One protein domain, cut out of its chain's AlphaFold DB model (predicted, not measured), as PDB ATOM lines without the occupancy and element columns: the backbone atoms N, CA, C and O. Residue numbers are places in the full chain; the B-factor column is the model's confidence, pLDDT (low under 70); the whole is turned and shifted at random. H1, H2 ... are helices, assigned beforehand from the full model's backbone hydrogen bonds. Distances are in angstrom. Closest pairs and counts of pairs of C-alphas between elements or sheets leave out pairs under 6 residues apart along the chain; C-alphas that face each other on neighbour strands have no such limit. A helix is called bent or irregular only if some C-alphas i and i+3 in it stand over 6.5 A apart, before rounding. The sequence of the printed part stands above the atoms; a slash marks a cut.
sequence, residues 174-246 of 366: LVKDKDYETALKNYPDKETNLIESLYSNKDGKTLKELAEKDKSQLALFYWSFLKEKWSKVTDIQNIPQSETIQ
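Overview. This is residues 174 to 246 of the 366 residues of an uncharacterized protein of Enterococcus avium (UniProt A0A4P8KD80). Three helices, H2, H3 and H4, pack as a triangle in the core, with H5 on H4 at one end of the long axis and H1 near H2 and H3 at the other. H1 to H5 alternate in direction along the chain; the short H6 touches no helix. The printed part has 73 residues, six named helices, H1 to H6 in chain order, and no named strand: all helix. It is compact, with a radius of gyration of the C-alphas of 11.5 A, and spans 33 by 22 by 20 A.

Along the chain. Find C-alpha 188 at (128.228, 127.815, 167.922); from there H2, residues 188 to 200, runs 19.5 A. It is irregular: C-alphas 189 and 192 are 7.3 A apart. Look next for H3, residues 204 to 212, 12.2 A, and H4, residues 217 to 226, 14.2 A. H1 is residues 180 to 186, 9.9 A; H5 is residues 230 to 235, 8.7 A. H6, residues 243 to 246, 5.1 A, ends at C-alpha 246, (129.136, 108.318, 176.559).

Arrangement. Start at H4, the hub. It touches H2 at a shallow tilt of 7 degrees, the same way; their closest C-alphas, Ile 195 and Ala 219, are 5.9 A apart. H3 and H4 form a hairpin, closest at C-alphas 211 and 220, 4.7 A. H4 and H5 form another, closest at C-alphas 221 and 233, 5.5 A. H1 and H2 are close but not clearly touching. H5 and H6 are apart. Every O i to N i+4 pair is within hydrogen-bond range in H1, H3, H4 and H5; in H2, 7 of 9 are, and H6 is too short for one.

Size, cuts and confidence. The C-alphas farthest apart, of Asp 177 and Ser 231, stand 33.5 A apart. The printed part has no cut and no long link. No printed residue is under 70 in pLDDT.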
ATOM      1  N   LEU A 174     128.308 128.851 154.504       92.12
ATOM      2  CA  LEU A 174     129.626 128.674 155.129       92.12
ATOM      3  C   LEU A 174     130.064 127.202 155.144       92.12
ATOM      4  O   LEU A 174     131.209 126.892 154.825       92.12
ATOM      5  N   VAL A 175     129.148 126.278 155.452       90.25
ATOM      6  CA  VAL A 175     129.420 124.832 155.421       90.25
ATOM      7  C   VAL A 175     129.712 124.349 154.004       90.25
ATOM      8  O   VAL A 175     130.639 123.560 153.811       90.25
ATOM      9  N   LYS A 176     128.953 124.827 153.010       91.25
ATOM     10  CA  LYS A 176     129.172 124.508 151.594       91.25
ATOM     11  C   LYS A 176     130.531 125.006 151.105       91.25
ATOM     12  O   LYS A 176     131.227 124.277 150.401       91.25
ATOM     13  N   ASP A 177     130.919 126.203 151.529       91.31
ATOM     14  CA  ASP A 177     132.197 126.828 151.186       91.31
ATOM     15  C   ASP A 177     133.367 126.285 152.034       91.31
ATOM     16  O   ASP A 177     134.519 126.656 151.811       91.31
ATOM     17  N   LYS A 178     133.088 125.366 152.973       90.81
ATOM     18  CA  LYS A 178     134.036 124.780 153.937       90.81
ATOM     19  C   LYS A 178     134.716 125.809 154.848       90.81
ATOM     20  O   LYS A 178     135.771 125.531 155.418       90.81
ATOM     21  N   ASP A 179     134.099 126.974 155.024       90.81
ATOM     22  CA  ASP A 179     134.528 128.002 155.972       90.81
ATOM     23  C   ASP A 179     133.967 127.693 157.368       90.81
ATOM     24  O   ASP A 179     133.065 128.351 157.900       90.81
ATOM     25  N   TYR A 180     134.471 126.602 157.939       92.50
ATOM     26  CA  TYR A 180     134.004 126.083 159.217       92.50
ATOM     27  C   TYR A 180     134.420 126.958 160.403       92.50
ATOM     28  O   TYR A 180     133.661 127.046 161.364       92.50
ATOM     29  N   GLU A 181     135.556 127.653 160.321       88.62
ATOM     30  CA  GLU A 181     135.997 128.597 161.357       88.62
ATOM     31  C   GLU A 181     134.952 129.711 161.528       88.62
ATOM     32  O   GLU A 181     134.453 129.967 162.632       88.62
ATOM     33  N   THR A 182     134.537 130.327 160.416       90.06
ATOM     34  CA  THR A 182     133.496 131.360 160.436       90.06
ATOM     35  C   THR A 182     132.137 130.777 160.824       90.06
ATOM     36  O   THR A 182     131.387 131.431 161.559       90.06
ATOM     37  N   ALA A 183     131.817 129.552 160.388       91.19
ATOM     38  CA  ALA A 183     130.576 128.876 160.761       91.19
ATOM     39  C   ALA A 183     130.482 128.652 162.278       91.19
ATOM     40  O   ALA A 183     129.487 129.041 162.887       91.19
ATOM     41  N   LEU A 184     131.523 128.096 162.903       91.06
ATOM     42  CA  LEU A 184     131.551 127.793 164.337       91.06
ATOM     43  C   LEU A 184     131.586 129.057 165.201       91.06
ATOM     44  O   LEU A 184     130.980 129.091 166.270       91.06
ATOM     45  N   LYS A 185     132.230 130.127 164.724       91.25
ATOM     46  CA  LYS A 185     132.261 131.414 165.428       91.25
ATOM     47  C   LYS A 185     130.892 132.097 165.486       91.25
ATOM     48  O   LYS A 185     130.557 132.693 166.507       91.25
ATOM     49  N   ASN A 186     130.130 132.061 164.391       92.19
ATOM     50  CA  ASN A 186     128.847 132.771 164.289       92.19
ATOM     51  C   ASN A 186     127.638 131.893 164.648       92.19
ATOM     52  O   ASN A 186     126.598 132.423 165.030       92.19
ATOM     53  N   TYR A 187     127.774 130.569 164.551       93.00
ATOM     54  CA  TYR A 187     126.718 129.593 164.824       93.00
ATOM     55  C   TYR A 187     127.214 128.476 165.766       93.00
ATOM     56  O   TYR A 187     127.181 127.302 165.389       93.00
ATOM     57  N   PRO A 188     127.658 128.800 166.996       90.94
ATOM     58  CA  PRO A 188     128.228 127.815 167.922       90.94
ATOM     59  C   PRO A 188     127.250 126.680 168.264       90.94
ATOM     60  O   PRO A 188     127.654 125.527 168.378       90.94
ATOM     61  N   ASP A 189     125.946 126.965 168.310       92.50
ATOM     62  CA  ASP A 189     124.900 125.966 168.579       92.50
ATOM     63  C   ASP A 189     124.789 124.881 167.488       92.50
ATOM     64  O   ASP A 189     124.106 123.872 167.670       92.50
ATOM     65  N   LYS A 190     125.435 125.077 166.330       93.25
ATOM     66  CA  LYS A 190     125.481 124.111 165.223       93.25
ATOM     67  C   LYS A 190     126.727 123.224 165.246       93.25
ATOM     68  O   LYS A 190     126.796 122.309 164.425       93.25
ATOM     69  N   GLU A 191     127.670 123.446 166.170       93.56
ATOM     70  CA  GLU A 191     128.937 122.702 166.240       93.56
ATOM     71  C   GLU A 191     128.705 121.190 166.261       93.56
ATOM     72  O   GLU A 191     129.247 120.482 165.419       93.56
ATOM     73  N   THR A 192     127.849 120.695 167.160       93.56
ATOM     74  CA  THR A 192     127.575 119.255 167.286       93.56
ATOM     75  C   THR A 192     127.148 118.634 165.960       93.56
ATOM     76  O   THR A 192     127.755 117.663 165.521       93.56
ATOM     77  N   ASN A 193     126.173 119.237 165.274       93.56
ATOM     78  CA  ASN A 193     125.655 118.705 164.013       93.56
ATOM     79  C   ASN A 193     126.715 118.724 162.903       93.56
ATOM     80  O   ASN A 193     126.789 117.787 162.108       93.56
ATOM     81  N   LEU A 194     127.540 119.777 162.845       95.06
ATOM     82  CA  LEU A 194     128.645 119.859 161.891       95.06
ATOM     83  C   LEU A 194     129.661 118.741 162.135       95.06
ATOM     84  O   LEU A 194     129.999 117.996 161.217       95.06
ATOM     85  N   ILE A 195     130.133 118.615 163.376       96.31
ATOM     86  CA  ILE A 195     131.176 117.656 163.740       96.31
ATOM     87  C   ILE A 195     130.686 116.212 163.573       96.31
ATOM     88  O   ILE A 195     131.411 115.388 163.016       96.31
ATOM     89  N   GLU A 196     129.457 115.901 163.987       94.69
ATOM     90  CA  GLU A 196     128.857 114.573 163.806       94.69
ATOM     91  C   GLU A 196     128.673 114.217 162.325       94.69
ATOM     92  O   GLU A 196     128.926 113.076 161.930       94.69
ATOM     93  N   SER A 197     128.303 115.187 161.479       94.69
ATOM     94  CA  SER A 197     128.236 114.980 160.029       94.69
ATOM     95  C   SER A 197     129.618 114.700 159.434       94.69
ATOM     96  O   SER A 197     129.773 113.742 158.676       94.69
ATOM     97  N   LEU A 198     130.642 115.473 159.815       95.69
ATOM     98  CA  LEU A 198     132.021 115.249 159.365       95.69
ATOM     99  C   LEU A 198     132.545 113.874 159.795       95.69
ATOM    100  O   LEU A 198     133.187 113.179 159.007       95.69
ATOM    101  N   TYR A 199     132.238 113.453 161.024       96.25
ATOM    102  CA  TYR A 199     132.565 112.117 161.514       96.25
ATOM    103  C   TYR A 199     131.849 111.014 160.734       96.25
ATOM    104  O   TYR A 199     132.497 110.053 160.320       96.25
ATOM    105  N   SER A 200     130.547 111.167 160.479       94.81
ATOM    106  CA  SER A 200     129.757 110.196 159.708       94.81
ATOM    107  C   SER A 200     130.305 110.013 158.290       94.81
ATOM    108  O   SER A 200     130.390 108.893 157.795       94.81
ATOM    109  N   ASN A 201     130.789 111.098 157.682       94.44
ATOM    110  CA  ASN A 201     131.443 111.087 156.372       94.44
ATOM    111  C   ASN A 201     132.915 110.636 156.418       94.44
ATOM    112  O   ASN A 201     133.613 110.702 155.407       94.44
ATOM    113  N   LYS A 202     133.416 110.212 157.587       94.06
ATOM    114  CA  LYS A 202     134.817 109.830 157.835       94.06
ATOM    115  C   LYS A 202     135.831 110.912 157.427       94.06
ATOM    116  O   LYS A 202     136.988 110.594 157.137       94.06
ATOM    117  N   ASP A 203     135.453 112.193 157.464       95.50
ATOM    118  CA  ASP A 203     136.337 113.313 157.119       95.50
ATOM    119  C   ASP A 203     137.307 113.640 158.268       95.50
ATOM    120  O   ASP A 203     137.257 114.672 158.944       95.50
ATOM    121  N   GLY A 204     138.239 112.717 158.500       95.00
ATOM    122  CA  GLY A 204     139.252 112.845 159.539       95.00
ATOM    123  C   GLY A 204     140.240 113.988 159.303       95.00
ATOM    124  O   GLY A 204     140.898 114.406 160.256       95.00
ATOM    125  N   LYS A 205     140.374 114.488 158.065       95.56
ATOM    126  CA  LYS A 205     141.255 115.624 157.765       95.56
ATOM    127  C   LYS A 205     140.639 116.902 158.314       95.56
ATOM    128  O   LYS A 205     141.285 117.573 159.114       95.56
ATOM    129  N   THR A 206     139.389 117.186 157.956       95.31
ATOM    130  CA  THR A 206     138.680 118.369 158.444       95.31
ATOM    131  C   THR A 206     138.532 118.331 159.963       95.31
ATOM    132  O   THR A 206     138.861 119.309 160.627       95.31
ATOM    133  N   LEU A 207     138.157 117.186 160.549       96.69
ATOM    134  CA  LEU A 207     138.071 117.047 162.009       96.69
ATOM    135  C   LEU A 207     139.396 117.373 162.718       96.69
ATOM    136  O   LEU A 207     139.398 118.011 163.769       96.69
ATOM    137  N   LYS A 208     140.531 116.965 162.135       96.88
ATOM    138  CA  LYS A 208     141.855 117.310 162.663       96.88
ATOM    139  C   LYS A 208     142.113 118.814 162.582       96.88
ATOM    140  O   LYS A 208     142.598 119.395 163.547       96.88
ATOM    141  N   GLU A 209     141.803 119.433 161.445       95.00
ATOM    142  CA  GLU A 209     142.004 120.869 161.256       95.00
ATOM    143  C   GLU A 209     141.177 121.690 162.254       95.00
ATOM    144  O   GLU A 209     141.731 122.586 162.886       95.00
ATOM    145  N   LEU A 210     139.911 121.327 162.481       94.69
ATOM    146  CA  LEU A 210     139.042 121.970 163.479       94.69
ATOM    147  C   LEU A 210     139.542 121.764 164.916       94.69
ATOM    148  O   LEU A 210     139.449 122.658 165.759       94.69
ATOM    149  N   ALA A 211     140.110 120.593 165.211       94.62
ATOM    150  CA  ALA A 211     140.709 120.316 166.511       94.62
ATOM    151  C   ALA A 211     141.969 121.163 166.776       94.62
ATOM    152  O   ALA A 211     142.216 121.559 167.914       94.62
ATOM    153  N   GLU A 212     142.779 121.427 165.746       92.88
ATOM    154  CA  GLU A 212     144.068 122.123 165.870       92.88
ATOM    155  C   GLU A 212     143.945 123.648 165.732       92.88
ATOM    156  O   GLU A 212     144.498 124.381 166.555       92.88
ATOM    157  N   LYS A 213     143.229 124.126 164.706       87.75
ATOM    158  CA  LYS A 213     143.096 125.555 164.375       87.75
ATOM    159  C   LYS A 213     142.022 126.223 165.228       87.75
ATOM    160  O   LYS A 213     142.321 127.168 165.956       87.75
ATOM    161  N   ASP A 214     140.821 125.653 165.217       79.62
ATOM    162  CA  ASP A 214     139.647 126.225 165.891       79.62
ATOM    163  C   ASP A 214     139.532 125.765 167.349       79.62
ATOM    164  O   ASP A 214     138.699 126.253 168.111       79.62
ATOM    165  N   LYS A 215     140.416 124.844 167.760       87.56
ATOM    166  CA  LYS A 215     140.517 124.292 169.119       87.56
ATOM    167  C   LYS A 215     139.225 123.622 169.601       87.56
ATOM    168  O   LYS A 215     138.994 123.540 170.811       87.56
ATOM    169  N   SER A 216     138.411 123.102 168.678       93.81
ATOM    170  CA  SER A 216     137.188 122.368 169.012       93.81
ATOM    171  C   SER A 216     137.525 121.065 169.746       93.81
ATOM    172  O   SER A 216     138.141 120.146 169.196       93.81
ATOM    173  N   GLN A 217     137.098 120.968 171.010       95.88
ATOM    174  CA  GLN A 217     137.247 119.743 171.805       95.88
ATOM    175  C   GLN A 217     136.378 118.608 171.256       95.88
ATOM    176  O   GLN A 217     136.767 117.442 171.334       95.88
ATOM    177  N   LEU A 218     135.223 118.938 170.670       96.56
ATOM    178  CA  LEU A 218     134.340 117.949 170.068       96.56
ATOM    179  C   LEU A 218     134.959 117.370 168.789       96.56
ATOM    180  O   LEU A 218     135.004 116.151 168.633       96.56
ATOM    181  N   ALA A 219     135.532 118.212 167.925       97.00
ATOM    182  CA  ALA A 219     136.281 117.747 166.760       97.00
ATOM    183  C   ALA A 219     137.477 116.873 167.172       97.00
ATOM    184  O   ALA A 219     137.692 115.802 166.600       97.00
ATOM    185  N   LEU A 220     138.208 117.278 168.221       97.56
ATOM    186  CA  LEU A 220     139.309 116.492 168.780       97.56
ATOM    187  C   LEU A 220     138.837 115.122 169.286       97.56
ATOM    188  O   LEU A 220     139.546 114.131 169.087       97.56
ATOM    189  N   PHE A 221     137.661 115.051 169.912       98.44
ATOM    190  CA  PHE A 221     137.057 113.810 170.394       98.44
ATOM    191  C   PHE A 221     136.755 112.845 169.244       98.44
ATOM    192  O   PHE A 221     137.290 111.735 169.230       98.44
ATOM    193  N   TYR A 222     135.978 113.281 168.249       98.12
ATOM    194  CA  TYR A 222     135.602 112.434 167.112       98.12
ATOM    195  C   TYR A 222     136.807 112.044 166.254       98.12
ATOM    196  O   TYR A 222     136.927 110.889 165.845       98.12
ATOM    197  N   TRP A 223     137.757 112.959 166.040       98.12
ATOM    198  CA  TRP A 223     139.011 112.629 165.367       98.12
ATOM    199  C   TRP A 223     139.837 111.600 166.144       98.12
ATOM    200  O   TRP A 223     140.381 110.667 165.553       98.12
ATOM    201  N   SER A 224     139.942 111.756 167.468       98.31
ATOM    202  CA  SER A 224     140.675 110.812 168.317       98.31
ATOM    203  C   SER A 224     140.031 109.433 168.291       98.31
ATOM    204  O   SER A 224     140.758 108.446 168.244       98.31
ATOM    205  N   PHE A 225     138.700 109.364 168.259       98.19
ATOM    206  CA  PHE A 225     137.968 108.111 168.125       98.19
ATOM    207  C   PHE A 225     138.215 107.452 166.762       98.19
ATOM    208  O   PHE A 225     138.608 106.293 166.713       98.19
ATOM    209  N   LEU A 226     138.099 108.211 165.664       97.12
ATOM    210  CA  LEU A 226     138.377 107.734 164.301       97.12
ATOM    211  C   LEU A 226     139.820 107.217 164.136       97.12
ATOM    212  O   LEU A 226     140.092 106.365 163.297       97.12
ATOM    213  N   LYS A 227     140.769 107.774 164.895       97.62
ATOM    214  CA  LYS A 227     142.188 107.385 164.878       97.62
ATOM    215  C   LYS A 227     142.575 106.434 166.002       97.62
ATOM    216  O   LYS A 227     143.768 106.291 166.262       97.62
ATOM    217  N   GLU A 228     141.592 105.841 166.671       97.94
ATOM    218  CA  GLU A 228     141.792 104.822 167.702       97.94
ATOM    219  C   GLU A 228     142.672 105.273 168.878       97.94
ATOM    220  O   GLU A 228     143.349 104.497 169.550       97.94
ATOM    221  N   LYS A 229     142.670 106.575 169.173       98.12
ATOM    222  CA  LYS A 229     143.438 107.168 170.273       98.12
ATOM    223  C   LYS A 229     142.650 107.061 171.569       98.12
ATOM    224  O   LYS A 229     142.240 108.075 172.134       98.12
ATOM    225  N   TRP A 230     142.445 105.836 172.044       98.19
ATOM    226  CA  TRP A 230     141.501 105.521 173.122       98.19
ATOM    227  C   TRP A 230     141.726 106.317 174.409       98.19
ATOM    228  O   TRP A 230     140.764 106.868 174.936       98.19
ATOM    229  N   SER A 231     142.978 106.471 174.861       97.81
ATOM    230  CA  SER A 231     143.285 107.310 176.036       97.81
ATOM    231  C   SER A 231     142.808 108.747 175.834       97.81
ATOM    232  O   SER A 231     142.127 109.302 176.686       97.81
ATOM    233  N   LYS A 232     143.069 109.334 174.655       97.88
ATOM    234  CA  LYS A 232     142.636 110.707 174.360       97.88
ATOM    235  C   LYS A 232     141.116 110.832 174.363       97.88
ATOM    236  O   LYS A 232     140.601 111.794 174.914       97.88
ATOM    237  N   VAL A 233     140.402 109.863 173.787       98.19
ATOM    238  CA  VAL A 233     138.928 109.841 173.787       98.19
ATOM    239  C   VAL A 233     138.378 109.905 175.215       98.19
ATOM    240  O   VAL A 233     137.427 110.643 175.480       98.19
ATOM    241  N   THR A 234     138.983 109.162 176.145       97.56
ATOM    242  CA  THR A 234     138.540 109.132 177.544       97.56
ATOM    243  C   THR A 234     138.969 110.367 178.338       97.56
ATOM    244  O   THR A 234     138.214 110.809 179.205       97.56
ATOM    245  N   ASP A 235     140.115 110.966 178.003       96.81
ATOM    246  CA  ASP A 235     140.686 112.121 178.711       96.81
ATOM    247  C   ASP A 235     140.025 113.456 178.334       96.81
ATOM    248  O   ASP A 235     140.079 114.409 179.112       96.81
ATOM    249  N   ILE A 236     139.394 113.554 177.158       96.38
ATOM    250  CA  ILE A 236     138.744 114.793 176.706       96.38
ATOM    251  C   ILE A 236     137.543 115.132 177.600       96.38
ATOM    252  O   ILE A 236     136.599 114.350 177.775       96.38
ATOM    253  N   GLN A 237     137.578 116.348 178.136       92.44
ATOM    254  CA  GLN A 237     136.561 116.938 179.004       92.44
ATOM    255  C   GLN A 237     135.894 118.132 178.310       92.44
ATOM    256  O   GLN A 237     136.322 118.559 177.242       92.44
ATOM    257  N   ASN A 238     134.852 118.689 178.935       91.06
ATOM    258  CA  ASN A 238     134.150 119.890 178.458       91.06
ATOM    259  C   ASN A 238     133.514 119.741 177.062       91.06
ATOM    260  O   ASN A 238     133.436 120.701 176.305       91.06
ATOM    261  N   ILE A 239     133.045 118.536 176.740       94.19
ATOM    262  CA  ILE A 239     132.230 118.247 175.553       94.19
ATOM    263  C   ILE A 239     130.814 117.839 175.983       94.19
ATOM    264  O   ILE A 239     130.647 117.381 177.125       94.19
ATOM    265  N   PRO A 240     129.802 117.949 175.101       92.75
ATOM    266  CA  PRO A 240     128.471 117.417 175.368       92.75
ATOM    267  C   PRO A 240     128.528 115.965 175.862       92.75
ATOM    268  O   PRO A 240     129.344 115.172 175.402       92.75
ATOM    269  N   GLN A 241     127.679 115.610 176.824       92.12
ATOM    270  CA  GLN A 241     127.604 114.251 177.376       92.12
ATOM    271  C   GLN A 241     126.369 113.523 176.835       92.12
ATOM    272  O   GLN A 241     125.573 112.991 177.607       92.12
ATOM    273  N   SER A 242     126.181 113.535 175.512       93.38
ATOM    274  CA  SER A 242     125.108 112.768 174.869       93.38
ATOM    275  C   SER A 242     125.304 111.266 175.092       93.38
ATOM    276  O   SER A 242     126.419 110.809 175.358       93.38
ATOM    277  N   GLU A 243     124.228 110.485 174.961       95.25
ATOM    278  CA  GLU A 243     124.304 109.021 175.038       95.25
ATOM    279  C   GLU A 243     125.367 108.463 174.080       95.25
ATOM    280  O   GLU A 243     126.178 107.634 174.485       95.25
ATOM    281  N   THR A 244     125.430 108.974 172.846       94.81
ATOM    282  CA  THR A 244     126.420 108.575 171.836       94.81
ATOM    283  C   THR A 244     127.853 108.808 172.309       94.81
ATOM    284  O   THR A 244     128.678 107.898 172.250       94.81
ATOM    285  N   ILE A 245     128.160 110.001 172.828       96.50
ATOM    286  CA  ILE A 245     129.507 110.330 173.315       96.50
ATOM    287  C   ILE A 245     129.872 109.452 174.516       96.50
ATOM    288  O   ILE A 245     130.996 108.956 174.601       96.50
ATOM    289  N   GLN A 246     128.924 109.216 175.426       97.88
ATOM    290  CA  GLN A 246     129.136 108.318 176.559       97.88
ATOM    291  C   GLN A 246     129.372 106.876 176.092       97.88
ATOM    292  O   GLN A 246     130.317 106.243 176.557       97.88
TER     293      GLN A 246